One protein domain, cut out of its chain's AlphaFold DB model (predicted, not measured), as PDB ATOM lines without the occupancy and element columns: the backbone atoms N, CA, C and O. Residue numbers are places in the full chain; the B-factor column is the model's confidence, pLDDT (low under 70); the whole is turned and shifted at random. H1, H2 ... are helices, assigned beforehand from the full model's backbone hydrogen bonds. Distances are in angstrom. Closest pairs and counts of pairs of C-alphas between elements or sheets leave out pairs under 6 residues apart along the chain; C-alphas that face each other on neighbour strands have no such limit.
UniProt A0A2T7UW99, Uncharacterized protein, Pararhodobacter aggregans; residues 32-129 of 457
ATOM      1  N   LEU A  32       8.500   5.773  -6.127       97.38
ATOM      2  CA  LEU A  32       7.700   5.843  -4.909       97.38
ATOM      3  C   LEU A  32       8.121   7.033  -4.042       97.38
ATOM      4  O   LEU A  32       7.266   7.762  -3.546       97.38
ATOM      5  N   TYR A  33       9.431   7.244  -3.891       97.69
ATOM      6  CA  TYR A  33      10.007   8.358  -3.138       97.69
ATOM      7  C   TYR A  33      11.307   8.829  -3.785       97.69
ATOM      8  O   TYR A  33      12.094   8.019  -4.270       97.69
ATOM      9  N   ARG A  34      11.576  10.130  -3.740       95.75
ATOM     10  CA  ARG A  34      12.865  10.719  -4.103       95.75
ATOM     11  C   ARG A  34      13.120  11.980  -3.298       95.75
ATOM     12  O   ARG A  34      12.197  12.725  -2.976       95.75
ATOM     13  N   TYR A  35      14.388  12.231  -3.009       94.00
ATOM     14  CA  TYR A  35      14.818  13.484  -2.409       94.00
ATOM     15  C   TYR A  35      14.970  14.535  -3.512       94.00
ATOM     16  O   TYR A  35      15.669  14.305  -4.494       94.00
ATOM     17  N   THR A  36      14.305  15.679  -3.355       89.94
ATOM     18  CA  THR A  36      14.343  16.793  -4.325       89.94
ATOM     19  C   THR A  36      15.004  18.046  -3.752       89.94
ATOM     20  O   THR A  36      14.806  19.138  -4.282       89.94
ATOM     21  N   GLY A  37      15.693  17.917  -2.616       84.62
ATOM     22  CA  GLY A  37      16.371  19.028  -1.957       84.62
ATOM     23  C   GLY A  37      17.748  19.323  -2.541       84.62
ATOM     24  O   GLY A  37      18.231  18.620  -3.429       84.62
ATOM     25  N   ASP A  38      18.389  20.364  -2.009       77.88
ATOM     26  CA  ASP A  38      19.726  20.776  -2.435       77.88
ATOM     27  C   ASP A  38      20.744  19.638  -2.191       77.88
ATOM     28  O   ASP A  38      20.783  19.079  -1.080       77.88
ATOM     29  N   PRO A  39      21.582  19.285  -3.189       66.75
ATOM     30  CA  PRO A  39      22.712  18.375  -3.019       66.75
ATOM     31  C   PRO A  39      23.669  18.750  -1.875       66.75
ATOM     32  O   PRO A  39      24.303  17.857  -1.310       66.75
ATOM     33  N   ALA A  40      23.756  20.036  -1.514       65.25
ATOM     34  CA  ALA A  40      24.554  20.559  -0.404       65.25
ATOM     35  C   ALA A  40      23.991  20.210   0.991       65.25
ATOM     36  O   ALA A  40      24.669  20.435   1.994       65.25
ATOM     37  N   GLY A  41      22.794  19.611   1.071       55.75
ATOM     38  CA  GLY A  41      22.276  18.987   2.291       55.75
ATOM     39  C   GLY A  41      21.443  19.886   3.210       55.75
ATOM     40  O   GLY A  41      21.294  19.560   4.388       55.75
ATOM     41  N   GLU A  42      20.884  20.992   2.714       58.00
ATOM     42  CA  GLU A  42      19.906  21.770   3.489       58.00
ATOM     43  C   GLU A  42      18.603  20.981   3.740       58.00
ATOM     44  O   GLU A  42      18.252  20.074   2.994       58.00
ATOM     45  N   ALA A  43      17.826  21.360   4.765       65.31
ATOM     46  CA  ALA A  43      16.569  20.692   5.152       65.31
ATOM     47  C   ALA A  43      15.427  20.778   4.107       65.31
ATOM     48  O   ALA A  43      14.311  20.307   4.353       65.31
ATOM     49  N   SER A  44      15.681  21.410   2.962       82.69
ATOM     50  CA  SER A  44      14.752  21.508   1.842       82.69
ATOM     51  C   SER A  44      14.522  20.133   1.203       82.69
ATOM     52  O   SER A  44      15.426  19.314   1.131       82.69
ATOM     53  N   GLY A  45      13.302  19.838   0.760       85.94
ATOM     54  CA  GLY A  45      12.954  18.593   0.071       85.94
ATOM     55  C   GLY A  45      12.924  17.326   0.937       85.94
ATOM     56  O   GLY A  45      12.651  16.254   0.401       85.94
ATOM     57  N   VAL A  46      13.165  17.412   2.254       92.25
ATOM     58  CA  VAL A  46      13.103  16.251   3.161       92.25
ATOM     59  C   VAL A  46      11.659  15.784   3.350       92.25
ATOM     60  O   VAL A  46      10.794  16.567   3.766       92.25
ATOM     61  N   LEU A  47      11.410  14.499   3.094       93.88
ATOM     62  CA  LEU A  47      10.132  13.827   3.367       93.88
ATOM     63  C   LEU A  47      10.165  13.198   4.761       93.88
ATOM     64  O   LEU A  47      11.237  12.860   5.262       93.88
ATOM     65  N   VAL A  48       9.006  13.034   5.395       92.62
ATOM     66  CA  VAL A  48       8.913  12.483   6.755       92.62
ATOM     67  C   VAL A  48       7.721  11.551   6.813       92.62
ATOM     68  O   VAL A  48       6.622  12.009   6.570       92.62
ATOM     69  N   ASP A  49       7.909  10.285   7.162       90.69
ATOM     70  CA  ASP A  49       6.819   9.300   7.313       90.69
ATOM     71  C   ASP A  49       6.723   8.731   8.745       90.69
ATOM     72  O   ASP A  49       5.895   7.875   9.040       90.69
ATOM     73  N   GLY A  50       7.570   9.236   9.650       88.75
ATOM     74  CA  GLY A  50       7.633   8.825  11.052       88.75
ATOM     75  C   GLY A  50       8.324   7.475  11.260       88.75
ATOM     76  O   GLY A  50       8.535   6.699  10.326       88.75
ATOM     77  N   ALA A  51       8.640   7.165  12.517       88.06
ATOM     78  CA  ALA A  51       9.416   5.982  12.899       88.06
ATOM     79  C   ALA A  51       8.687   4.649  12.640       88.06
ATOM     80  O   ALA A  51       9.289   3.579  12.689       88.06
ATOM     81  N   THR A  52       7.381   4.697  12.372       88.31
ATOM     82  CA  THR A  52       6.538   3.517  12.104       88.31
ATOM     83  C   THR A  52       6.082   3.423  10.644       88.31
ATOM     84  O   THR A  52       5.474   2.420  10.251       88.31
ATOM     85  N   GLY A  53       6.421   4.433   9.833       91.44
ATOM     86  CA  GLY A  53       6.041   4.547   8.430       91.44
ATOM     87  C   GLY A  53       6.806   3.622   7.481       91.44
ATOM     88  O   GLY A  53       7.735   2.897   7.848       91.44
ATOM     89  N   GLN A  54       6.417   3.676   6.213       94.56
ATOM     90  CA  GLN A  54       7.007   2.929   5.104       94.56
ATOM     91  C   GLN A  54       8.453   3.351   4.839       94.56
ATOM     92  O   GLN A  54       9.296   2.498   4.555       94.56
ATOM     93  N   ILE A  55       8.774   4.638   5.006       96.19
ATOM     94  CA  ILE A  55      10.154   5.126   4.859       96.19
ATOM     95  C   ILE A  55      11.063   4.516   5.936       96.19
ATOM     96  O   ILE A  55      12.144   4.042   5.601       96.19
ATOM     97  N   ALA A  56      10.626   4.445   7.197       95.25
ATOM     98  CA  ALA A  56      11.421   3.844   8.273       95.25
ATOM     99  C   ALA A  56      11.675   2.343   8.035       95.25
ATOM    100  O   ALA A  56      12.798   1.856   8.199       95.25
ATOM    101  N   ARG A  57      10.652   1.613   7.566       95.88
ATOM    102  CA  ARG A  57      10.775   0.194   7.179       95.88
ATOM    103  C   ARG A  57      11.773   0.000   6.039       95.88
ATOM    104  O   ARG A  57      12.607  -0.902   6.098       95.88
ATOM    105  N   LEU A  58      11.717   0.865   5.029       97.44
ATOM    106  CA  LEU A  58      12.676   0.859   3.932       97.44
ATOM    107  C   LEU A  58      14.094   1.169   4.420       97.44
ATOM    108  O   LEU A  58      15.013   0.444   4.064       97.44
ATOM    109  N   GLN A  59      14.285   2.200   5.247       97.75
ATOM    110  CA  GLN A  59      15.598   2.554   5.800       97.75
ATOM    111  C   GLN A  59      16.223   1.377   6.563       97.75
ATOM    112  O   GLN A  59      17.422   1.119   6.443       97.75
ATOM    113  N   HIS A  60      15.409   0.614   7.299       97.06
ATOM    114  CA  HIS A  60      15.863  -0.612   7.946       97.06
ATOM    115  C   HIS A  60      16.344  -1.653   6.922       97.06
ATOM    116  O   HIS A  60      17.458  -2.163   7.046       97.06
ATOM    117  N   ALA A  61      15.556  -1.920   5.874       97.75
ATOM    118  CA  ALA A  61      15.937  -2.850   4.808       97.75
ATOM    119  C   ALA A  61      17.186  -2.395   4.029       97.75
ATOM    120  O   ALA A  61      18.028  -3.219   3.685       97.75
ATOM    121  N   VAL A  62      17.348  -1.087   3.810       98.06
ATOM    122  CA  VAL A  62      18.539  -0.483   3.193       98.06
ATOM    123  C   VAL A  62      19.783  -0.747   4.038       98.06
ATOM    124  O   VAL A  62      20.790  -1.188   3.494       98.06
ATOM    125  N   ASN A  63      19.724  -0.551   5.359       97.94
ATOM    126  CA  ASN A  63      20.852  -0.863   6.244       97.94
ATOM    127  C   ASN A  63      21.235  -2.353   6.183       97.94
ATOM    128  O   ASN A  63      22.420  -2.675   6.122       97.94
ATOM    129  N   LEU A  64      20.254  -3.263   6.154       97.06
ATOM    130  CA  LEU A  64      20.522  -4.698   6.000       97.06
ATOM    131  C   LEU A  64      21.152  -5.025   4.637       97.06
ATOM    132  O   LEU A  64      22.079  -5.832   4.565       97.06
ATOM    133  N   ALA A  65      20.675  -4.387   3.567       97.25
ATOM    134  CA  ALA A  65      21.218  -4.560   2.226       97.25
ATOM    135  C   ALA A  65      22.661  -4.044   2.119       97.25
ATOM    136  O   ALA A  65      23.502  -4.747   1.569       97.25
ATOM    137  N   LEU A  66      22.973  -2.880   2.699       97.19
ATOM    138  CA  LEU A  66      24.340  -2.349   2.757       97.19
ATOM    139  C   LEU A  66      25.303  -3.350   3.408       97.19
ATOM    140  O   LEU A  66      26.318  -3.696   2.809       97.19
ATOM    141  N   LEU A  67      24.934  -3.903   4.569       96.62
ATOM    142  CA  LEU A  67      25.748  -4.918   5.249       96.62
ATOM    143  C   LEU A  67      25.961  -6.166   4.381       96.62
ATOM    144  O   LEU A  67      27.068  -6.698   4.317       96.62
ATOM    145  N   ALA A  68      24.920  -6.628   3.680       95.00
ATOM    146  CA  ALA A  68      25.022  -7.764   2.762       95.00
ATOM    147  C   ALA A  68      25.923  -7.472   1.545       95.00
ATOM    148  O   ALA A  68      26.525  -8.392   0.990       95.00
ATOM    149  N   CYS A  69      26.039  -6.202   1.160       94.81
ATOM    150  CA  CYS A  69      26.905  -5.710   0.093       94.81
ATOM    151  C   CYS A  69      28.346  -5.425   0.551       94.81
ATOM    152  O   CYS A  69      29.168  -5.030  -0.272       94.81
ATOM    153  N   GLY A  70      28.671  -5.653   1.829       94.75
ATOM    154  CA  GLY A  70      29.996  -5.378   2.396       94.75
ATOM    155  C   GLY A  70      30.238  -3.908   2.751       94.75
ATOM    156  O   GLY A  70      31.378  -3.534   3.004       94.75
ATOM    157  N   GLU A  71      29.182  -3.096   2.780       93.31
ATOM    158  CA  GLU A  71      29.202  -1.688   3.178       93.31
ATOM    159  C   GLU A  71      28.821  -1.532   4.659       93.31
ATOM    160  O   GLU A  71      28.190  -2.406   5.261       93.31
ATOM    161  N   GLU A  72      29.150  -0.389   5.257       88.75
ATOM    162  CA  GLU A  72      28.706  -0.066   6.615       88.75
ATOM    163  C   GLU A  72      27.228   0.365   6.638       88.75
ATOM    164  O   GLU A  72      26.776   1.188   5.832       88.75
ATOM    165  N   ALA A  73      26.463  -0.161   7.603       80.88
ATOM    166  CA  ALA A  73      25.166   0.410   7.961       80.88
ATOM    167  C   ALA A  73      25.377   1.789   8.600       80.88
ATOM    168  O   ALA A  73      26.308   1.973   9.382       80.88
ATOM    169  N   GLY A  74      24.509   2.756   8.301       82.94
ATOM    170  CA  GLY A  74      24.777   4.124   8.755       82.94
ATOM    171  C   GLY A  74      23.656   5.140   8.623       82.94
ATOM    172  O   GLY A  74      23.906   6.314   8.880       82.94
ATOM    173  N   ILE A  75      22.440   4.740   8.235       94.19
ATOM    174  CA  ILE A  75      21.296   5.664   8.230       94.19
ATOM    175  C   ILE A  75      20.369   5.404   9.414       94.19
ATOM    176  O   ILE A  75      20.138   4.253   9.798       94.19
ATOM    177  N   ALA A  76      19.822   6.479   9.983       93.19
ATOM    178  CA  ALA A  76      18.753   6.385  10.969       93.19
ATOM    179  C   ALA A  76      17.501   5.736  10.351       93.19
ATOM    180  O   ALA A  76      17.261   5.832   9.149       93.19
ATOM    181  N   THR A  77      16.712   5.062  11.189       94.38
ATOM    182  CA  THR A  77      15.431   4.429  10.815       94.38
ATOM    183  C   THR A  77      14.262   5.225  11.394       94.38
ATOM    184  O   THR A  77      13.381   4.700  12.064       94.38
ATOM    185  N   ASP A  78      14.310   6.538  11.191       91.81
ATOM    186  CA  ASP A  78      13.399   7.529  11.772       91.81
ATOM    187  C   ASP A  78      12.260   7.943  10.825       91.81
ATOM    188  O   ASP A  78      11.390   8.732  11.198       91.81
ATOM    189  N   GLY A  79      12.257   7.424   9.595       93.81
ATOM    190  CA  GLY A  79      11.290   7.776   8.563       93.81
ATOM    191  C   GLY A  79      11.565   9.113   7.878       93.81
ATOM    192  O   GLY A  79      10.696   9.590   7.147       93.81
ATOM    193  N   MET A  80      12.732   9.732   8.085       93.75
ATOM    194  CA  MET A  80      13.132  10.967   7.408       93.75
ATOM    195  C   MET A  80      13.925  10.677   6.129       93.75
ATOM    196  O   MET A  80      15.084  10.264   6.163       93.75
ATOM    197  N   PHE A  81      13.326  10.953   4.971       94.25
ATOM    198  CA  PHE A  81      13.979  10.773   3.675       94.25
ATOM    199  C   PHE A  81      14.697  12.054   3.251       94.25
ATOM    200  O   PHE A  81      14.087  12.991   2.729       94.25
ATOM    201  N   GLY A  82      16.009  12.082   3.468       93.44
ATOM    202  CA  GLY A  82      16.898  13.162   3.037       93.44
ATOM    203  C   GLY A  82      18.123  12.649   2.281       93.44
ATOM    204  O   GLY A  82      18.200  11.474   1.911       93.44
ATOM    205  N   ARG A  83      19.125  13.520   2.118       92.56
ATOM    206  CA  ARG A  83      20.364  13.220   1.379       92.56
ATOM    207  C   ARG A  83      21.076  11.950   1.860       92.56
ATOM    208  O   ARG A  83      21.550  11.176   1.040       92.56
ATOM    209  N   GLN A  84      21.104  11.694   3.170       93.12
ATOM    210  CA  GLN A  84      21.726  10.481   3.719       93.12
ATOM    211  C   GLN A  84      21.021   9.197   3.257       93.12
ATOM    212  O   GLN A  84      21.687   8.232   2.890       93.12
ATOM    213  N   THR A  85      19.683   9.190   3.234       95.50
ATOM    214  CA  THR A  85      18.910   8.041   2.729       95.50
ATOM    215  C   THR A  85      19.113   7.879   1.223       95.50
ATOM    216  O   THR A  85      19.345   6.763   0.768       95.50
ATOM    217  N   GLN A  86      19.119   8.979   0.461       95.94
ATOM    218  CA  GLN A  86      19.407   8.954  -0.977       95.94
ATOM    219  C   GLN A  86      20.781   8.328  -1.272       95.94
ATOM    220  O   GLN A  86      20.863   7.382  -2.047       95.94
ATOM    221  N   SER A  87      21.851   8.791  -0.620       94.69
ATOM    222  CA  SER A  87      23.198   8.246  -0.840       94.69
ATOM    223  C   SER A  87      23.337   6.786  -0.397       94.69
ATOM    224  O   SER A  87      24.078   6.020  -1.008       94.69
ATOM    225  N   ALA A  88      22.612   6.363   0.640       96.94
ATOM    226  CA  ALA A  88      22.549   4.952   1.010       96.94
ATOM    227  C   ALA A  88      21.866   4.107  -0.079       96.94
ATOM    228  O   ALA A  88      22.353   3.024  -0.402       96.94
ATOM    229  N   LEU A  89      20.785   4.611  -0.680       97.69
ATOM    230  CA  LEU A  89      20.091   3.956  -1.790       97.69
ATOM    231  C   LEU A  89      20.955   3.885  -3.055       97.69
ATOM    232  O   LEU A  89      20.974   2.833  -3.682       97.69
ATOM    233  N   GLU A  90      21.713   4.936  -3.388       97.19
ATOM    234  CA  GLU A  90      22.685   4.928  -4.499       97.19
ATOM    235  C   GLU A  90      23.676   3.754  -4.348       97.19
ATOM    236  O   GLU A  90      23.881   2.979  -5.284       97.19
ATOM    237  N   ARG A  91      24.231   3.557  -3.142       97.12
ATOM    238  CA  ARG A  91      25.136   2.428  -2.846       97.12
ATOM    239  C   ARG A  91      24.438   1.070  -2.921       97.12
ATOM    240  O   ARG A  91      24.986   0.132  -3.494       97.12
ATOM    241  N   VAL A  92      23.227   0.957  -2.371       97.50
ATOM    242  CA  VAL A  92      22.429  -0.280  -2.444       97.50
ATOM    243  C   VAL A  92      22.101  -0.639  -3.893       97.50
ATOM    244  O   VAL A  92      22.255  -1.794  -4.279       97.50
ATOM    245  N   ALA A  93      21.697   0.328  -4.716       97.25
ATOM    246  CA  ALA A  93      21.370   0.105  -6.120       97.25
ATOM    247  C   ALA A  93      22.598  -0.292  -6.959       97.25
ATOM    248  O   ALA A  93      22.460  -1.071  -7.899       97.25
ATOM    249  N   ALA A  94      23.796   0.186  -6.599       96.44
ATOM    250  CA  ALA A  94      25.056  -0.184  -7.249       96.44
ATOM    251  C   ALA A  94      25.582  -1.579  -6.849       96.44
ATOM    252  O   ALA A  94      26.472  -2.123  -7.505       96.44
ATOM    253  N   CYS A  95      25.047  -2.179  -5.783       96.25
ATOM    254  CA  CYS A  95      25.471  -3.488  -5.309       96.25
ATOM    255  C   CYS A  95      25.129  -4.595  -6.330       96.25
ATOM    256  O   CYS A  95      23.954  -4.736  -6.681       96.25
ATOM    257  N   PRO A  96      26.086  -5.435  -6.786       96.56
ATOM    258  CA  PRO A  96      25.874  -6.313  -7.944       96.56
ATOM    259  C   PRO A  96      24.646  -7.246  -7.872       96.56
ATOM    260  O   PRO A  96      23.915  -7.325  -8.861       96.56
ATOM    261  N   PRO A  97      24.342  -7.917  -6.737       95.38
ATOM    262  CA  PRO A  97      23.140  -8.749  -6.610       95.38
ATOM    263  C   PRO A  97      21.816  -7.979  -6.721       95.38
ATOM    264  O   PRO A  97      20.795  -8.566  -7.079       95.38
ATOM    265  N   ILE A  98      21.817  -6.687  -6.386       97.12
ATOM    266  CA  ILE A  98      20.636  -5.816  -6.448       97.12
ATOM    267  C   ILE A  98      20.555  -5.191  -7.839       97.12
ATOM    268  O   ILE A  98      19.513  -5.309  -8.476       97.12
ATOM    269  N   ALA A  99      21.657  -4.638  -8.349       97.00
ATOM    270  CA  ALA A  99      21.754  -4.063  -9.690       97.00
ATOM    271  C   ALA A  99      21.261  -5.037 -10.773       97.00
ATOM    272  O   ALA A  99      20.490  -4.654 -11.645       97.00
ATOM    273  N   ALA A 100      21.619  -6.323 -10.666       96.62
ATOM    274  CA  ALA A 100      21.186  -7.371 -11.596       96.62
ATOM    275  C   ALA A 100      19.665  -7.637 -11.603       96.62
ATOM    276  O   ALA A 100      19.168  -8.331 -12.488       96.62
ATOM    277  N   ARG A 101      18.928  -7.137 -10.604       96.50
ATOM    278  CA  ARG A 101      17.471  -7.289 -10.462       96.50
ATOM    279  C   ARG A 101      16.707  -6.000 -10.761       96.50
ATOM    280  O   ARG A 101      15.478  -6.027 -10.763       96.50
ATOM    281  N   LEU A 102      17.410  -4.889 -10.973       96.25
ATOM    282  CA  LEU A 102      16.802  -3.612 -11.320       96.25
ATOM    283  C   LEU A 102      16.658  -3.497 -12.846       96.25
ATOM    284  O   LEU A 102      17.541  -3.949 -13.579       96.25
ATOM    285  N   PRO A 103      15.565  -2.897 -13.346       95.62
ATOM    286  CA  PRO A 103      15.428  -2.571 -14.760       95.62
ATOM    287  C   PRO A 103      16.533  -1.624 -15.241       95.62
ATOM    288  O   PRO A 103      17.023  -0.776 -14.488       95.62
ATOM    289  N   GLU A 104      16.891  -1.731 -16.520       92.44
ATOM    290  CA  GLU A 104      17.813  -0.790 -17.154       92.44
ATOM    291  C   GLU A 104      17.266   0.644 -17.055       92.44
ATOM    292  O   GLU A 104      16.086   0.891 -17.305       92.44
ATOM    293  N   GLY A 105      18.119   1.591 -16.658       90.75
ATOM    294  CA  GLY A 105      17.730   2.996 -16.497       90.75
ATOM    295  C   GLY A 105      16.886   3.308 -15.255       90.75
ATOM    296  O   GLY A 105      16.372   4.420 -15.157       90.75
ATOM    297  N   SER A 106      16.746   2.374 -14.306       95.81
ATOM    298  CA  SER A 106      16.024   2.613 -13.048       95.81
ATOM    299  C   SER A 106      16.536   3.857 -12.303       95.81
ATOM    300  O   SER A 106      17.738   4.004 -12.057       95.81
ATOM    301  N   GLU A 107      15.614   4.723 -11.857       96.81
ATOM    302  CA  GLU A 107      15.934   5.885 -11.007       96.81
ATOM    303  C   GLU A 107      16.526   5.471  -9.642       96.81
ATOM    304  O   GLU A 107      17.110   6.303  -8.944       96.81
ATOM    305  N   ALA A 108      16.460   4.185  -9.267       97.00
ATOM    306  CA  ALA A 108      17.133   3.653  -8.083       97.00
ATOM    307  C   ALA A 108      18.645   3.925  -8.085       97.00
ATOM    308  O   ALA A 108      19.219   4.216  -7.036       97.00
ATOM    309  N   ALA A 109      19.282   3.921  -9.262       95.94
ATOM    310  CA  ALA A 109      20.700   4.257  -9.409       95.94
ATOM    311  C   ALA A 109      21.032   5.706  -8.990       95.94
ATOM    312  O   ALA A 109      22.188   6.019  -8.724       95.94
ATOM    313  N   GLN A 110      20.026   6.582  -8.908       95.69
ATOM    314  CA  GLN A 110      20.131   7.980  -8.467       95.69
ATOM    315  C   GLN A 110      19.608   8.176  -7.028       95.69
ATOM    316  O   GLN A 110      19.347   9.298  -6.583       95.69
ATOM    317  N   GLY A 111      19.405   7.073  -6.300       96.38
ATOM    318  CA  GLY A 111      18.932   7.073  -4.921       96.38
ATOM    319  C   GLY A 111      17.429   7.306  -4.763       96.38
ATOM    320  O   GLY A 111      16.983   7.647  -3.665       96.38
ATOM    321  N   ALA A 112      16.639   7.142  -5.828       97.62
ATOM    322  CA  ALA A 112      15.187   7.074  -5.708       97.62
ATOM    323  C   ALA A 112      14.746   5.704  -5.167       97.62
ATOM    324  O   ALA A 112      15.405   4.683  -5.347       97.62
ATOM    325  N   VAL A 113      13.586   5.669  -4.527       98.12
ATOM    326  CA  VAL A 113      12.891   4.424  -4.203       98.12
ATOM    327  C   VAL A 113      11.961   4.126  -5.355       98.12
ATOM    328  O   VAL A 113      11.035   4.898  -5.592       98.12
ATOM    329  N   THR A 114      12.183   3.018  -6.049       98.19
ATOM    330  CA  THR A 114      11.318   2.576  -7.145       98.19
ATOM    331  C   THR A 114      10.532   1.319  -6.770       98.19
ATOM    332  O   THR A 114      10.875   0.644  -5.798       98.19
ATOM    333  N   GLU A 115       9.465   0.996  -7.506       97.12
ATOM    334  CA  GLU A 115       8.694  -0.243  -7.313       97.12
ATOM    335  C   GLU A 115       9.584  -1.493  -7.432       97.12
ATOM    336  O   GLU A 115       9.446  -2.427  -6.631       97.12
ATOM    337  N   ALA A 116      10.537  -1.507  -8.373       97.00
ATOM    338  CA  ALA A 116      11.487  -2.604  -8.516       97.00
ATOM    339  C   ALA A 116      12.425  -2.704  -7.307       97.00
ATOM    340  O   ALA A 116      12.563  -3.785  -6.731       97.00
ATOM    341  N   LEU A 117      13.024  -1.588  -6.869       98.00
ATOM    342  CA  LEU A 117      13.904  -1.589  -5.698       98.00
ATOM    343  C   LEU A 117      13.147  -1.994  -4.426       98.00
ATOM    344  O   LEU A 117      13.651  -2.790  -3.634       98.00
ATOM    345  N   TRP A 118      11.919  -1.503  -4.255       98.12
ATOM    346  CA  TRP A 118      11.044  -1.896  -3.153       98.12
ATOM    347  C   TRP A 118      10.819  -3.408  -3.140       98.12
ATOM    348  O   TRP A 118      11.029  -4.055  -2.118       98.12
ATOM    349  N   SER A 119      10.471  -3.989  -4.287       97.19
ATOM    350  CA  SER A 119      10.222  -5.430  -4.419       97.19
ATOM    351  C   SER A 119      11.479  -6.276  -4.176       97.19
ATOM    352  O   SER A 119      11.388  -7.426  -3.743       97.19
ATOM    353  N   VAL A 120      12.668  -5.724  -4.439       97.19
ATOM    354  CA  VAL A 120      13.950  -6.371  -4.125       97.19
ATOM    355  C   VAL A 120      14.225  -6.365  -2.621       97.19
ATOM    356  O   VAL A 120      14.611  -7.404  -2.085       97.19
ATOM    357  N   LEU A 121      14.033  -5.222  -1.955       97.75
ATOM    358  CA  LEU A 121      14.389  -5.020  -0.544       97.75
ATOM    359  C   LEU A 121      13.324  -5.526   0.439       97.75
ATOM    360  O   LEU A 121      13.655  -5.985   1.530       97.75
ATOM    361  N   LEU A 122      12.050  -5.446   0.063       97.50
ATOM    362  CA  LEU A 122      10.887  -5.747   0.898       97.50
ATOM    363  C   LEU A 122       9.912  -6.691   0.162       97.50
ATOM    364  O   LEU A 122       8.738  -6.362   0.011       97.50
ATOM    365  N   PRO A 123      10.341  -7.892  -0.273       96.00
ATOM    366  CA  PRO A 123       9.535  -8.766  -1.138       96.00
ATOM    367  C   PRO A 123       8.227  -9.265  -0.504       96.00
ATOM    368  O   PRO A 123       7.328  -9.707  -1.212       96.00
ATOM    369  N   ALA A 124       8.116  -9.222   0.828       95.88
ATOM    370  CA  ALA A 124       6.914  -9.621   1.558       95.88
ATOM    371  C   ALA A 124       5.886  -8.486   1.716       95.88
ATOM    372  O   ALA A 124       4.795  -8.728   2.233       95.88
ATOM    373  N   LEU A 125       6.226  -7.254   1.320       94.06
ATOM    374  CA  LEU A 125       5.360  -6.086   1.450       94.06
ATOM    375  C   LEU A 125       5.039  -5.511   0.067       94.06
ATOM    376  O   LEU A 125       5.959  -5.275  -0.718       94.06
ATOM    377  N   PRO A 126       3.764  -5.214  -0.234       94.94
ATOM    378  CA  PRO A 126       3.441  -4.489  -1.453       94.94
ATOM    379  C   PRO A 126       4.071  -3.085  -1.422       94.94
ATOM    380  O   PRO A 126       4.237  -2.519  -0.333       94.94
ATOM    381  N   PRO A 127       4.403  -2.502  -2.587       94.88
ATOM    382  CA  PRO A 127       4.745  -1.088  -2.678       94.88
ATOM    383  C   PRO A 127       3.663  -0.195  -2.045       94.88
ATOM    384  O   PRO A 127       2.474  -0.514  -2.144       94.88
ATOM    385  N   PRO A 128       4.041   0.927  -1.409       95.06
ATOM    386  CA  PRO A 128       3.090   1.840  -0.796       95.06
ATOM    387  C   PRO A 128       2.210   2.507  -1.857       95.06
ATOM    388  O   PRO A 128       2.694   3.089  -2.832       95.06
ATOM    389  N   ASP A 129       0.898   2.463  -1.637       93.75
ATOM    390  CA  ASP A 129      -0.072   3.116  -2.511       93.75
ATOM    391  C   ASP A 129      -0.008   4.658  -2.404       93.75
ATOM    392  O   ASP A 129       0.738   5.237  -1.608       93.75
TER     393      ASP A 129
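This is residues 32 to 129 of the 457 residues of an uncharacterized protein of Pararhodobacter aggregans (UniProt A0A2T7UW99). Two helices, H1 and H2, make a V that is closest at Leu 66 and Val 92, toward their last residues; the short helix H5 packs on H1 and the very short H4 on H2. Long unnamed stretches make much of the rest, and two of them come together in a short antiparallel pairing of residues 47 to 48 with 80 to 81, near the open end of the V. The printed part has 98 residues with five named helices, H1 to H5 in order, and no named strand; the class is all helix, though under half of the residues, 42 of 98, are in named elements. It is compact, with a radius of gyration of the C-alphas of 12.3 A, and its outline is rounded, 33 by 27 by 25 A.

Begin at residue 32 and pass residues 32 to 53, which hold no named element. Find C-alpha 54 at (7.007, 2.929, 5.104); from there H1, residues 54 to 68, runs 21.1 A to C-alpha 68. After residues 69 to 82, look for C-alpha 83 at (20.364, 13.220, 1.379), where H2, residues 83 to 94, begins its 16.6 A. H3 is residues 96 to 99, 5.0 A long, and H4 is residues 107 to 110, 5.3 A long. H5, residues 115 to 121, runs 10.1 A and ends with C-alpha 121 at (14.389, -5.020, -0.544).

Start with H1 and H2, which touch at a steep tilt of 49 degrees and run the same way; their closest C-alphas, of Leu 66 and Val 92, are 5.9 A apart. H1 also touches H5, the same way at a steep tilt of 54 degrees, with the C-alphas of Ala 61 and Leu 121 closest at 6.0 A. H2 touches H4, where the C-alphas of Glu 90 and Ala 109 are closest at 5.3 A. H3 is close to H5 but not clearly touching, with the C-alphas of Ile 98 and Val 120 closest at 7.1 A. H1 is apart from H3 and from H4. In H1, H2 and H5 every O i to N i+4 pair is within hydrogen-bond range, while H3 and H4 are too short for such a pair.

The two C-alphas farthest apart are those of Ala 40 and Ala 124, at 35.0 A, while the first and last printed C-alphas, of Leu 32 and Asp 129, are 8.6 A apart. The printed part has no cut. The link from H1 to H2 is long, with 14 residues. The mean pLDDT of the printed part is 92.8, and residues 39 to 43 are under 70.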